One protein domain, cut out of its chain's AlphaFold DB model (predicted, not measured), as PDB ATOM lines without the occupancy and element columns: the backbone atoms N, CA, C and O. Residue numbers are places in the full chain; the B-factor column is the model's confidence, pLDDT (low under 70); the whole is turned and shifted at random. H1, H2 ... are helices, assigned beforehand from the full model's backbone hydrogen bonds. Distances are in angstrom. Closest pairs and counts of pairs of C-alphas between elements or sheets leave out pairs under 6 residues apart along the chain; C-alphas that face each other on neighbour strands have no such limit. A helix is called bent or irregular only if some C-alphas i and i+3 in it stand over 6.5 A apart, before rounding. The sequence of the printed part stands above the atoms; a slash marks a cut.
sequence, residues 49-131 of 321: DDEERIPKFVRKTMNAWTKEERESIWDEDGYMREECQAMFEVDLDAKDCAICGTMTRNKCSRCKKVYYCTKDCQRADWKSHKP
ATOM      1  N   ASP A  49     145.041 129.080 129.864       63.12
ATOM      2  CA  ASP A  49     145.842 127.846 129.965       63.12
ATOM      3  C   ASP A  49     147.366 128.090 130.101       63.12
ATOM      4  O   ASP A  49     148.141 127.155 130.322       63.12
ATOM      5  N   ASP A  50     147.838 129.338 129.976       60.50
ATOM      6  CA  ASP A  50     149.228 129.721 130.249       60.50
ATOM      7  C   ASP A  50     149.455 130.201 131.706       60.50
ATOM      8  O   ASP A  50     150.588 130.564 132.032       60.50
ATOM      9  N   GLU A  51     148.461 130.186 132.614       62.72
ATOM     10  CA  GLU A  51     148.611 130.721 133.991       62.72
ATOM     11  C   GLU A  51     149.788 130.096 134.774       62.72
ATOM     12  O   GLU A  51     150.511 130.779 135.510       62.72
ATOM     13  N   GLU A  52     150.074 128.806 134.574       60.41
ATOM     14  CA  GLU A  52     151.234 128.158 135.199       60.41
ATOM     15  C   GLU A  52     152.584 128.737 134.740       60.41
ATOM     16  O   GLU A  52     153.558 128.709 135.502       60.41
ATOM     17  N   ARG A  53     152.626 129.280 133.516       54.81
ATOM     18  CA  ARG A  53     153.800 129.854 132.839       54.81
ATOM     19  C   ARG A  53     153.967 131.352 133.115       54.81
ATOM     20  O   ARG A  53     155.050 131.883 132.872       54.81
ATOM     21  N   ILE A  54     152.933 132.029 133.625       64.00
ATOM     22  CA  ILE A  54     153.010 133.437 134.043       64.00
ATOM     23  C   ILE A  54     154.126 133.585 135.096       64.00
ATOM     24  O   ILE A  54     154.171 132.796 136.050       64.00
ATOM     25  N   PRO A  55     155.028 134.585 134.978       62.50
ATOM     26  CA  PRO A  55     156.131 134.761 135.916       62.50
ATOM     27  C   PRO A  55     155.654 134.797 137.373       62.50
ATOM     28  O   PRO A  55     154.719 135.521 137.719       62.50
ATOM     29  N   LYS A  56     156.323 134.034 138.253       61.00
ATOM     30  CA  LYS A  56     155.886 133.797 139.646       61.00
ATOM     31  C   LYS A  56     155.562 135.070 140.438       61.00
ATOM     32  O   LYS A  56     154.719 135.012 141.329       61.00
ATOM     33  N   PHE A  57     156.217 136.194 140.143       59.66
ATOM     34  CA  PHE A  57     155.927 137.469 140.799       59.66
ATOM     35  C   PHE A  57     154.580 138.060 140.354       59.66
ATOM     36  O   PHE A  57     153.802 138.461 141.214       59.66
ATOM     37  N   VAL A  58     154.249 138.022 139.058       61.53
ATOM     38  CA  VAL A  58     152.956 138.508 138.545       61.53
ATOM     39  C   VAL A  58     151.822 137.588 138.990       61.53
ATOM     40  O   VAL A  58     150.814 138.075 139.490       61.53
ATOM     41  N   ARG A  59     152.015 136.259 138.953       72.19
ATOM     42  CA  ARG A  59     151.019 135.312 139.490       72.19
ATOM     43  C   ARG A  59     150.778 135.508 140.994       72.19
ATOM     44  O   ARG A  59     149.655 135.362 141.463       72.19
ATOM     45  N   LYS A  60     151.806 135.895 141.763       72.00
ATOM     46  CA  LYS A  60     151.642 136.275 143.178       72.00
ATOM     47  C   LYS A  60     150.798 137.549 143.340       72.00
ATOM     48  O   LYS A  60     150.016 137.608 144.283       72.00
ATOM     49  N   THR A  61     150.926 138.524 142.438       69.88
ATOM     50  CA  THR A  61     150.066 139.721 142.399       69.88
ATOM     51  C   THR A  61     148.625 139.366 142.026       69.88
ATOM     52  O   THR A  61     147.715 139.733 142.757       69.88
ATOM     53  N   MET A  62     148.412 138.580 140.963       70.69
ATOM     54  CA  MET A  62     147.080 138.116 140.535       70.69
ATOM     55  C   MET A  62     146.349 137.333 141.636       70.69
ATOM     56  O   MET A  62     145.148 137.494 141.823       70.69
ATOM     57  N   ASN A  63     147.072 136.527 142.417       76.81
ATOM     58  CA  ASN A  63     146.511 135.788 143.551       76.81
ATOM     59  C   ASN A  63     146.042 136.676 144.720       76.81
ATOM     60  O   ASN A  63     145.368 136.167 145.614       76.81
ATOM     61  N   ALA A  64     146.391 137.966 144.736       77.25
ATOM     62  CA  ALA A  64     145.882 138.942 145.700       77.25
ATOM     63  C   ALA A  64     144.620 139.682 145.208       77.25
ATOM     64  O   ALA A  64     144.041 140.450 145.973       77.25
ATOM     65  N   TRP A  65     144.197 139.465 143.958       79.94
ATOM     66  CA  TRP A  65     143.010 140.084 143.369       79.94
ATOM     67  C   TRP A  65     141.738 139.256 143.619       79.94
ATOM     68  O   TRP A  65     141.781 138.036 143.840       79.94
ATOM     69  N   THR A  66     140.585 139.915 143.531       84.50
ATOM     70  CA  THR A  66     139.252 139.289 143.544       84.50
ATOM     71  C   THR A  66     139.064 138.309 142.376       84.50
ATOM     72  O   THR A  66     139.964 138.091 141.552       84.50
ATOM     73  N   LYS A  67     137.900 137.648 142.307       81.75
ATOM     74  CA  LYS A  67     137.568 136.814 141.147       81.75
ATOM     75  C   LYS A  67     137.257 137.702 139.942       81.75
ATOM     76  O   LYS A  67     137.742 137.444 138.849       81.75
ATOM     77  N   GLU A  68     136.503 138.767 140.174       80.06
ATOM     78  CA  GLU A  68     136.045 139.732 139.184       80.06
ATOM     79  C   GLU A  68     137.233 140.436 138.517       80.06
ATOM     80  O   GLU A  68     137.276 140.494 137.295       80.06
ATOM     81  N   GLU A  69     138.247 140.859 139.281       77.19
ATOM     82  CA  GLU A  69     139.492 141.442 138.742       77.19
ATOM     83  C   GLU A  69     140.348 140.437 137.946       77.19
ATOM     84  O   GLU A  69     141.053 140.810 137.007       77.19
ATOM     85  N   ARG A  70     140.299 139.143 138.295       76.50
ATOM     86  CA  ARG A  70     140.992 138.090 137.535       76.50
ATOM     87  C   ARG A  70     140.261 137.708 136.259       76.50
ATOM     88  O   ARG A  70     140.922 137.467 135.260       76.50
ATOM     89  N   GLU A  71     138.933 137.706 136.249       80.62
ATOM     90  CA  GLU A  71     138.167 137.641 135.000       80.62
ATOM     91  C   GLU A  71     138.337 138.942 134.190       80.62
ATOM     92  O   GLU A  71     138.407 138.902 132.964       80.62
ATOM     93  N   SER A  72     138.520 140.100 134.840       79.25
ATOM     94  CA  SER A  72     138.666 141.388 134.152       79.25
ATOM     95  C   SER A  72     140.001 141.588 133.426       79.25
ATOM     96  O   SER A  72     140.111 142.575 132.697       79.25
ATOM     97  N   ILE A  73     140.958 140.654 133.485       74.62
ATOM     98  CA  ILE A  73     142.111 140.636 132.560       74.62
ATOM     99  C   ILE A  73     141.934 139.714 131.342       74.62
ATOM    100  O   ILE A  73     142.766 139.780 130.441       74.62
ATOM    101  N   TRP A  74     140.882 138.887 131.282       77.81
ATOM    102  CA  TRP A  74     140.624 137.981 130.153       77.81
ATOM    103  C   TRP A  74     139.460 138.477 129.286       77.81
ATOM    104  O   TRP A  74     138.417 138.887 129.804       77.81
ATOM    105  N   ASP A  75     139.611 138.445 127.966       73.25
ATOM    106  CA  ASP A  75     138.507 138.682 127.032       73.25
ATOM    107  C   ASP A  75     137.529 137.497 126.942       73.25
ATOM    108  O   ASP A  75     137.669 136.483 127.635       73.25
ATOM    109  N   GLU A  76     136.476 137.679 126.141       66.69
ATOM    110  CA  GLU A  76     135.382 136.713 125.977       66.69
ATOM    111  C   GLU A  76     135.854 135.404 125.317       66.69
ATOM    112  O   GLU A  76     135.286 134.348 125.591       66.69
ATOM    113  N   ASP A  77     136.938 135.457 124.532       52.62
ATOM    114  CA  ASP A  77     137.602 134.299 123.921       52.62
ATOM    115  C   ASP A  77     138.677 133.664 124.840       52.62
ATOM    116  O   ASP A  77     139.203 132.590 124.545       52.62
ATOM    117  N   GLY A  78     138.990 134.287 125.983       64.94
ATOM    118  CA  GLY A  78     139.908 133.767 127.001       64.94
ATOM    119  C   GLY A  78     141.386 134.145 126.831       64.94
ATOM    120  O   GLY A  78     142.243 133.541 127.491       64.94
ATOM    121  N   TYR A  79     141.699 135.140 126.000       61.69
ATOM    122  CA  TYR A  79     143.035 135.732 125.901       61.69
ATOM    123  C   TYR A  79     143.209 136.879 126.889       61.69
ATOM    124  O   TYR A  79     142.249 137.473 127.377       61.69
ATOM    125  N   MET A  80     144.461 137.191 127.219       70.94
ATOM    126  CA  MET A  80     144.768 138.342 128.062       70.94
ATOM    127  C   MET A  80     144.535 139.650 127.294       70.94
ATOM    128  O   MET A  80     145.091 139.835 126.209       70.94
ATOM    129  N   ARG A  81     143.750 140.565 127.880       68.25
ATOM    130  CA  ARG A  81     143.491 141.914 127.347       68.25
ATOM    131  C   ARG A  81     144.794 142.668 127.086       68.25
ATOM    132  O   ARG A  81     145.752 142.528 127.841       68.25
ATOM    133  N   GLU A  82     144.840 143.475 126.034       57.62
ATOM    134  CA  GLU A  82     146.084 144.051 125.501       57.62
ATOM    135  C   GLU A  82     146.684 145.137 126.413       57.62
ATOM    136  O   GLU A  82     147.900 145.209 126.602       57.62
ATOM    137  N   GLU A  83     145.827 145.897 127.092       60.34
ATOM    138  CA  GLU A  83     146.192 146.860 128.133       60.34
ATOM    139  C   GLU A  83     146.811 146.155 129.348       60.34
ATOM    140  O   GLU A  83     147.720 146.677 129.997       60.34
ATOM    141  N   CYS A  84     146.344 144.937 129.639       61.75
ATOM    142  CA  CYS A  84     146.942 144.072 130.645       61.75
ATOM    143  C   CYS A  84     148.233 143.438 130.118       61.75
ATOM    144  O   CYS A  84     149.223 143.434 130.840       61.75
ATOM    145  N   GLN A  85     148.267 142.957 128.871       58.38
ATOM    146  CA  GLN A  85     149.402 142.261 128.258       58.38
ATOM    147  C   GLN A  85     150.702 143.070 128.375       58.38
ATOM    148  O   GLN A  85     151.721 142.501 128.766       58.38
ATOM    149  N   ALA A  86     150.667 144.393 128.182       56.09
ATOM    150  CA  ALA A  86     151.823 145.277 128.372       56.09
ATOM    151  C   ALA A  86     152.487 145.168 129.770       56.09
ATOM    152  O   ALA A  86     153.702 145.323 129.900       56.09
ATOM    153  N   MET A  87     151.722 144.842 130.820       55.34
ATOM    154  CA  MET A  87     152.221 144.600 132.187       55.34
ATOM    155  C   MET A  87     152.949 143.247 132.335       55.34
ATOM    156  O   MET A  87     153.775 143.086 133.233       55.34
ATOM    157  N   PHE A  88     152.678 142.286 131.447       54.59
ATOM    158  CA  PHE A  88     153.304 140.957 131.409       54.59
ATOM    159  C   PHE A  88     154.434 140.880 130.365       54.59
ATOM    160  O   PHE A  88     155.357 140.078 130.515       54.59
ATOM    161  N   GLU A  89     154.418 141.734 129.336       50.69
ATOM    162  CA  GLU A  89     155.449 141.793 128.288       50.69
ATOM    163  C   GLU A  89     156.803 142.337 128.753       50.69
ATOM    164  O   GLU A  89     157.813 142.146 128.072       50.69
ATOM    165  N   VAL A  90     156.840 142.961 129.936       47.41
ATOM    166  CA  VAL A  90     158.012 143.627 130.528       47.41
ATOM    167  C   VAL A  90     159.281 142.758 130.512       47.41
ATOM    168  O   VAL A  90     160.376 143.319 130.513       47.41
ATOM    169  N   ASP A  91     159.163 141.424 130.470       50.03
ATOM    170  CA  ASP A  91     160.277 140.462 130.478       50.03
ATOM    171  C   ASP A  91     160.302 139.470 129.281       50.03
ATOM    172  O   ASP A  91     160.967 138.439 129.359       50.03
ATOM    173  N   LEU A  92     159.655 139.760 128.136       50.16
ATOM    174  CA  LEU A  92     159.709 138.885 126.936       50.16
ATOM    175  C   LEU A  92     161.144 138.574 126.466       50.16
ATOM    176  O   LEU A  92     161.444 137.449 126.053       50.16
ATOM    177  N   ASP A  93     162.033 139.565 126.550       54.09
ATOM    178  CA  ASP A  93     163.449 139.463 126.171       54.09
ATOM    179  C   ASP A  93     164.338 138.914 127.312       54.09
ATOM    180  O   ASP A  93     165.562 138.875 127.194       54.09
ATOM    181  N   ALA A  94     163.738 138.488 128.432       62.50
ATOM    182  CA  ALA A  94     164.424 137.800 129.518       62.50
ATOM    183  C   ALA A  94     164.322 136.277 129.374       62.50
ATOM    184  O   ALA A  94     163.310 135.736 128.922       62.50
ATOM    185  N   LYS A  95     165.392 135.572 129.735       75.50
ATOM    186  CA  LYS A  95     165.484 134.106 129.769       75.50
ATOM    187  C   LYS A  95     166.298 133.687 130.991       75.50
ATOM    188  O   LYS A  95     167.044 134.492 131.549       75.50
ATOM    189  N   ASP A  96     166.187 132.429 131.392       81.19
ATOM    190  CA  ASP A  96     166.983 131.894 132.494       81.19
ATOM    191  C   ASP A  96     168.481 131.895 132.148       81.19
ATOM    192  O   ASP A  96     168.888 131.586 131.025       81.19
ATOM    193  N   CYS A  97     169.331 132.240 133.118       84.25
ATOM    194  CA  CYS A  97     170.775 132.158 132.941       84.25
ATOM    195  C   CYS A  97     171.226 130.701 132.770       84.25
ATOM    196  O   CYS A  97     171.007 129.879 133.659       84.25
ATOM    197  N   ALA A  98     171.977 130.422 131.700       85.44
ATOM    198  CA  ALA A  98     172.441 129.079 131.328       85.44
ATOM    199  C   ALA A  98     173.329 128.350 132.367       85.44
ATOM    200  O   ALA A  98     173.613 127.170 132.194       85.44
ATOM    201  N   ILE A  99     173.768 129.030 133.436       93.00
ATOM    202  CA  ILE A  99     174.585 128.458 134.522       93.00
ATOM    203  C   ILE A  99     173.825 128.313 135.847       93.00
ATOM    204  O   ILE A  99     174.075 127.362 136.582       93.00
ATOM    205  N   CYS A 100     172.925 129.241 136.187       82.25
ATOM    206  CA  CYS A 100     172.323 129.313 137.527       82.25
ATOM    207  C   CYS A 100     170.795 129.476 137.546       82.25
ATOM    208  O   CYS A 100     170.216 129.606 138.620       82.25
ATOM    209  N   GLY A 101     170.133 129.508 136.387       76.06
ATOM    210  CA  GLY A 101     168.680 129.665 136.286       76.06
ATOM    211  C   GLY A 101     168.148 131.073 136.583       76.06
ATOM    212  O   GLY A 101     166.972 131.328 136.365       76.06
ATOM    213  N   THR A 102     168.971 132.020 137.049       77.06
ATOM    214  CA  THR A 102     168.512 133.391 137.335       77.06
ATOM    215  C   THR A 102     168.053 134.103 136.061       77.06
ATOM    216  O   THR A 102     168.858 134.299 135.147       77.06
ATOM    217  N   MET A 103     166.790 134.537 136.035       74.94
ATOM    218  CA  MET A 103     166.178 135.302 134.942       74.94
ATOM    219  C   MET A 103     167.014 136.533 134.556       74.94
ATOM    220  O   MET A 103     167.487 137.277 135.419       74.94
ATOM    221  N   THR A 104     167.228 136.753 133.257       77.12
ATOM    222  CA  THR A 104     168.064 137.850 132.761       77.12
ATOM    223  C   THR A 104     167.811 138.214 131.297       77.12
ATOM    224  O   THR A 104     167.543 137.354 130.464       77.12
ATOM    225  N   ARG A 105     167.993 139.497 130.957       79.00
ATOM    226  CA  ARG A 105     167.990 140.023 129.574       79.00
ATOM    227  C   ARG A 105     169.395 140.079 128.951       79.00
ATOM    228  O   ARG A 105     169.560 140.376 127.769       79.00
ATOM    229  N   ASN A 106     170.434 139.804 129.744       81.44
ATOM    230  CA  ASN A 106     171.830 139.908 129.327       81.44
ATOM    231  C   ASN A 106     172.230 138.705 128.457       81.44
ATOM    232  O   ASN A 106     172.589 137.640 128.955       81.44
ATOM    233  N   LYS A 107     172.188 138.889 127.136       89.50
ATOM    234  CA  LYS A 107     172.608 137.901 126.128       89.50
ATOM    235  C   LYS A 107     174.056 138.085 125.676       89.50
ATOM    236  O   LYS A 107     174.593 139.191 125.666       89.50
ATOM    237  N   CYS A 108     174.694 136.988 125.270       90.06
ATOM    238  CA  CYS A 108     176.056 136.985 124.739       90.06
ATOM    239  C   CYS A 108     176.190 137.957 123.557       90.06
ATOM    240  O   CYS A 108     175.629 137.709 122.490       90.06
ATOM    241  N   SER A 109     176.981 139.022 123.699       85.56
ATOM    242  CA  SER A 109     177.109 140.074 122.677       85.56
ATOM    243  C   SER A 109     177.549 139.569 121.295       85.56
ATOM    244  O   SER A 109     177.137 140.132 120.283       85.56
ATOM    245  N   ARG A 110     178.344 138.490 121.240       81.31
ATOM    246  CA  ARG A 110     178.869 137.904 119.994       81.31
ATOM    247  C   ARG A 110     177.853 137.057 119.222       81.31
ATOM    248  O   ARG A 110     177.891 137.063 117.998       81.31
ATOM    249  N   CYS A 111     177.002 136.289 119.905       85.50
ATOM    250  CA  CYS A 111     176.105 135.324 119.249       85.50
ATOM    251  C   CYS A 111     174.612 135.614 119.454       85.50
ATOM    252  O   CYS A 111     173.799 135.074 118.716       85.50
ATOM    253  N   LYS A 112     174.251 136.423 120.459       85.00
ATOM    254  CA  LYS A 112     172.886 136.759 120.913       85.00
ATOM    255  C   LYS A 112     171.986 135.564 121.307       85.00
ATOM    256  O   LYS A 112     170.842 135.788 121.679       85.00
ATOM    257  N   LYS A 113     172.505 134.326 121.288       79.19
ATOM    258  CA  LYS A 113     171.759 133.066 121.503       79.19
ATOM    259  C   LYS A 113     171.675 132.573 122.955       79.19
ATOM    260  O   LYS A 113     170.756 131.831 123.271       79.19
ATOM    261  N   VAL A 114     172.628 132.929 123.824       85.50
ATOM    262  CA  VAL A 114     172.722 132.403 125.207       85.50
ATOM    263  C   VAL A 114     172.738 133.548 126.218       85.50
ATOM    264  O   VAL A 114     173.355 134.585 125.958       85.50
ATOM    265  N   TYR A 115     172.055 133.353 127.349       92.12
ATOM    266  CA  TYR A 115     171.753 134.364 128.364       92.12
ATOM    267  C   TYR A 115     172.504 134.099 129.680       92.12
ATOM    268  O   TYR A 115     172.601 132.957 130.140       92.12
ATOM    269  N   TYR A 116     173.034 135.160 130.296       89.12
ATOM    270  CA  TYR A 116     173.853 135.091 131.509       89.12
ATOM    271  C   TYR A 116     173.560 136.257 132.453       89.12
ATOM    272  O   TYR A 116     173.714 137.411 132.065       89.12
ATOM    273  N   CYS A 117     173.196 135.984 133.709       84.38
ATOM    274  CA  CYS A 117     172.836 137.053 134.647       84.38
ATOM    275  C   CYS A 117     174.034 137.958 134.988       84.38
ATOM    276  O   CYS A 117     173.868 139.165 135.158       84.38
ATOM    277  N   THR A 118     175.249 137.397 134.993       91.31
ATOM    278  CA  THR A 118     176.513 138.110 135.205       91.31
ATOM    279  C   THR A 118     177.571 137.728 134.166       91.31
ATOM    280  O   THR A 118     177.518 136.665 133.539       91.31
ATOM    281  N   LYS A 119     178.607 138.573 134.038       92.81
ATOM    282  CA  LYS A 119     179.814 138.261 133.250       92.81
ATOM    283  C   LYS A 119     180.529 137.002 133.755       92.81
ATOM    284  O   LYS A 119     181.207 136.346 132.974       92.81
ATOM    285  N   ASP A 120     180.373 136.646 135.027       92.06
ATOM    286  CA  ASP A 120     181.024 135.476 135.620       92.06
ATOM    287  C   ASP A 120     180.295 134.172 135.292       92.06
ATOM    288  O   ASP A 120     180.952 133.179 134.995       92.06
ATOM    289  N   CYS A 121     178.965 134.199 135.162       91.31
ATOM    290  CA  CYS A 121     178.225 133.097 134.540       91.31
ATOM    291  C   CYS A 121     178.629 132.917 133.065       91.31
ATOM    292  O   CYS A 121     178.879 131.796 132.628       91.31
ATOM    293  N   GLN A 122     178.802 134.015 132.315       93.25
ATOM    294  CA  GLN A 122     179.319 133.950 130.940       93.25
ATOM    295  C   GLN A 122     180.753 133.385 130.874       93.25
ATOM    296  O   GLN A 122     181.079 132.647 129.947       93.25
ATOM    297  N   ARG A 123     181.621 133.724 131.839       93.50
ATOM    298  CA  ARG A 123     182.994 133.194 131.946       93.50
ATOM    299  C   ARG A 123     183.015 131.712 132.322       93.50
ATOM    300  O   ARG A 123     183.852 130.987 131.788       93.50
ATOM    301  N   ALA A 124     182.115 131.271 133.201       90.50
ATOM    302  CA  ALA A 124     181.984 129.873 133.602       90.50
ATOM    303  C   ALA A 124     181.585 128.988 132.409       90.50
ATOM    304  O   ALA A 124     182.294 128.029 132.104       90.50
ATOM    305  N   ASP A 125     180.541 129.373 131.665       93.88
ATOM    306  CA  ASP A 125     180.131 128.657 130.448       93.88
ATOM    307  C   ASP A 125     181.116 128.840 129.281       93.88
ATOM    308  O   ASP A 125     181.042 128.139 128.279       93.88
ATOM    309  N   TRP A 126     182.083 129.763 129.349       91.25
ATOM    310  CA  TRP A 126     182.915 130.086 128.183       91.25
ATOM    311  C   TRP A 126     183.698 128.889 127.625       91.25
ATOM    312  O   TRP A 126     183.969 128.852 126.427       91.25
ATOM    313  N   LYS A 127     184.027 127.880 128.441       88.12
ATOM    314  CA  LYS A 127     184.679 126.647 127.959       88.12
ATOM    315  C   LYS A 127     183.748 125.797 127.079       88.12
ATOM    316  O   LYS A 127     184.193 125.311 126.043       88.12
ATOM    317  N   SER A 128     182.479 125.664 127.462       85.94
ATOM    318  CA  SER A 128     181.420 124.917 126.763       85.94
ATOM    319  C   SER A 128     180.782 125.716 125.620       85.94
ATOM    320  O   SER A 128     180.484 125.159 124.565       85.94
ATOM    321  N   HIS A 129     180.641 127.032 125.782       90.12
ATOM    322  CA  HIS A 129     180.029 127.934 124.809       90.12
ATOM    323  C   HIS A 129     180.983 128.382 123.692       90.12
ATOM    324  O   HIS A 129     180.560 128.511 122.544       90.12
ATOM    325  N   LYS A 130     182.279 128.613 123.956       89.00
ATOM    326  CA  LYS A 130     183.239 129.085 122.929       89.00
ATOM    327  C   LYS A 130     183.275 128.218 121.650       89.00
ATOM    328  O   LYS A 130     183.363 128.812 120.576       89.00
ATOM    329  N   PRO A 131     183.168 126.871 121.696       86.94
ATOM    330  CA  PRO A 131     183.086 126.024 120.499       86.94
ATOM    331  C   PRO A 131     181.832 126.211 119.627       86.94
ATOM    332  O   PRO A 131     181.839 125.766 118.476       86.94
TER     333      PRO A 131
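Overview. This is residues 49 to 131 of the 321 residues of the protein "MYND-type domain-containing protein" of Gloeophyllum trabeum (strain ATCC 11539 / FP-39264 / Madison 617) (UniProt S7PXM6). Two loose lobes are set end to end in a rod, joined by a thin neck at residues 92 to 94: the first is an open frame of four short helices, H1 to H4, with few contacts between them, and the second is a group of loops with H5 at its far end. Within the loops, residues 95 to 96 and 103 to 104 form a short antiparallel pairing. The printed part has 83 residues with five named helices in the order H1, H2, H3, H4, H5 and no named strand; its class is all helix, though under half of the residues, 38 of 83, are in named elements. The whole is loose, with a radius of gyration of the C-alphas of 17.1 A and spans of 51 by 21 by 18 A.

Arrangement. H1, residues 49 to 53, is close to but not clearly touching H2, residues 56 to 62; their closest C-alphas, those of Glu 51 and Arg 59, are 7.6 A apart. H2 is also close to but not clearly touching H3, residues 67 to 71, with the closest C-alphas, those of Met 62 and Arg 70, 6.8 A apart. Residues 63 to 69, of which 67 to 69 belong to H3, stand free. H4, residues 82 to 91, is close to but not clearly touching H2, where the closest C-alphas, those of Val 58 and Phe 88, are 7.6 A apart. H2 and H4 run opposite ways at a shallow tilt of 23 degrees. H3 and H4 are apart, and H5, residues 119 to 129, is apart from H1, H2, H3 and H4. Every O i to N i+4 pair is within hydrogen-bond range in H2 and H3, against 0 of 1 in H1, 2 of 6 in H4 and 5 of 7 in H5; of the O i to N i+3 pairs, 1 of 2 is within range in H1 and 3 of 7 in H4.

Along the chain. H1 begins at C-alpha 49, at (145.842, 127.846, 129.965), and is 8.7 A long. H2 measures 9.8 A and H3 6.2 A from first to last C-alpha. H4 runs 15.5 A from C-alpha 82 to C-alpha 91 at (160.277, 140.462, 130.478). H5, the longest helix with 11 residues, runs 13.3 A and ends at C-alpha 129, at (180.029, 127.934, 124.809). H1, H4 and H5 are irregular: C-alphas 49 and 52 are 7.5 A apart, C-alphas 88 and 91 are 7.1 A apart, and C-alphas 124 and 127 are 7.0 A apart.

Size, cuts and confidence. The two C-alphas farthest apart, those of Glu 68 and Pro 131, are 52.4 A apart. The printed part has no cut. The links from H1 to H2 and from H2 to H3 are tight, H3 to H4 is short, and H4 to H5 is long, with 27 residues. The mean pLDDT of the printed part is 74.7, and 29 residues are under 70: residues 49 to 58, residue 61, residues 76 to 79 and residues 81 to 94.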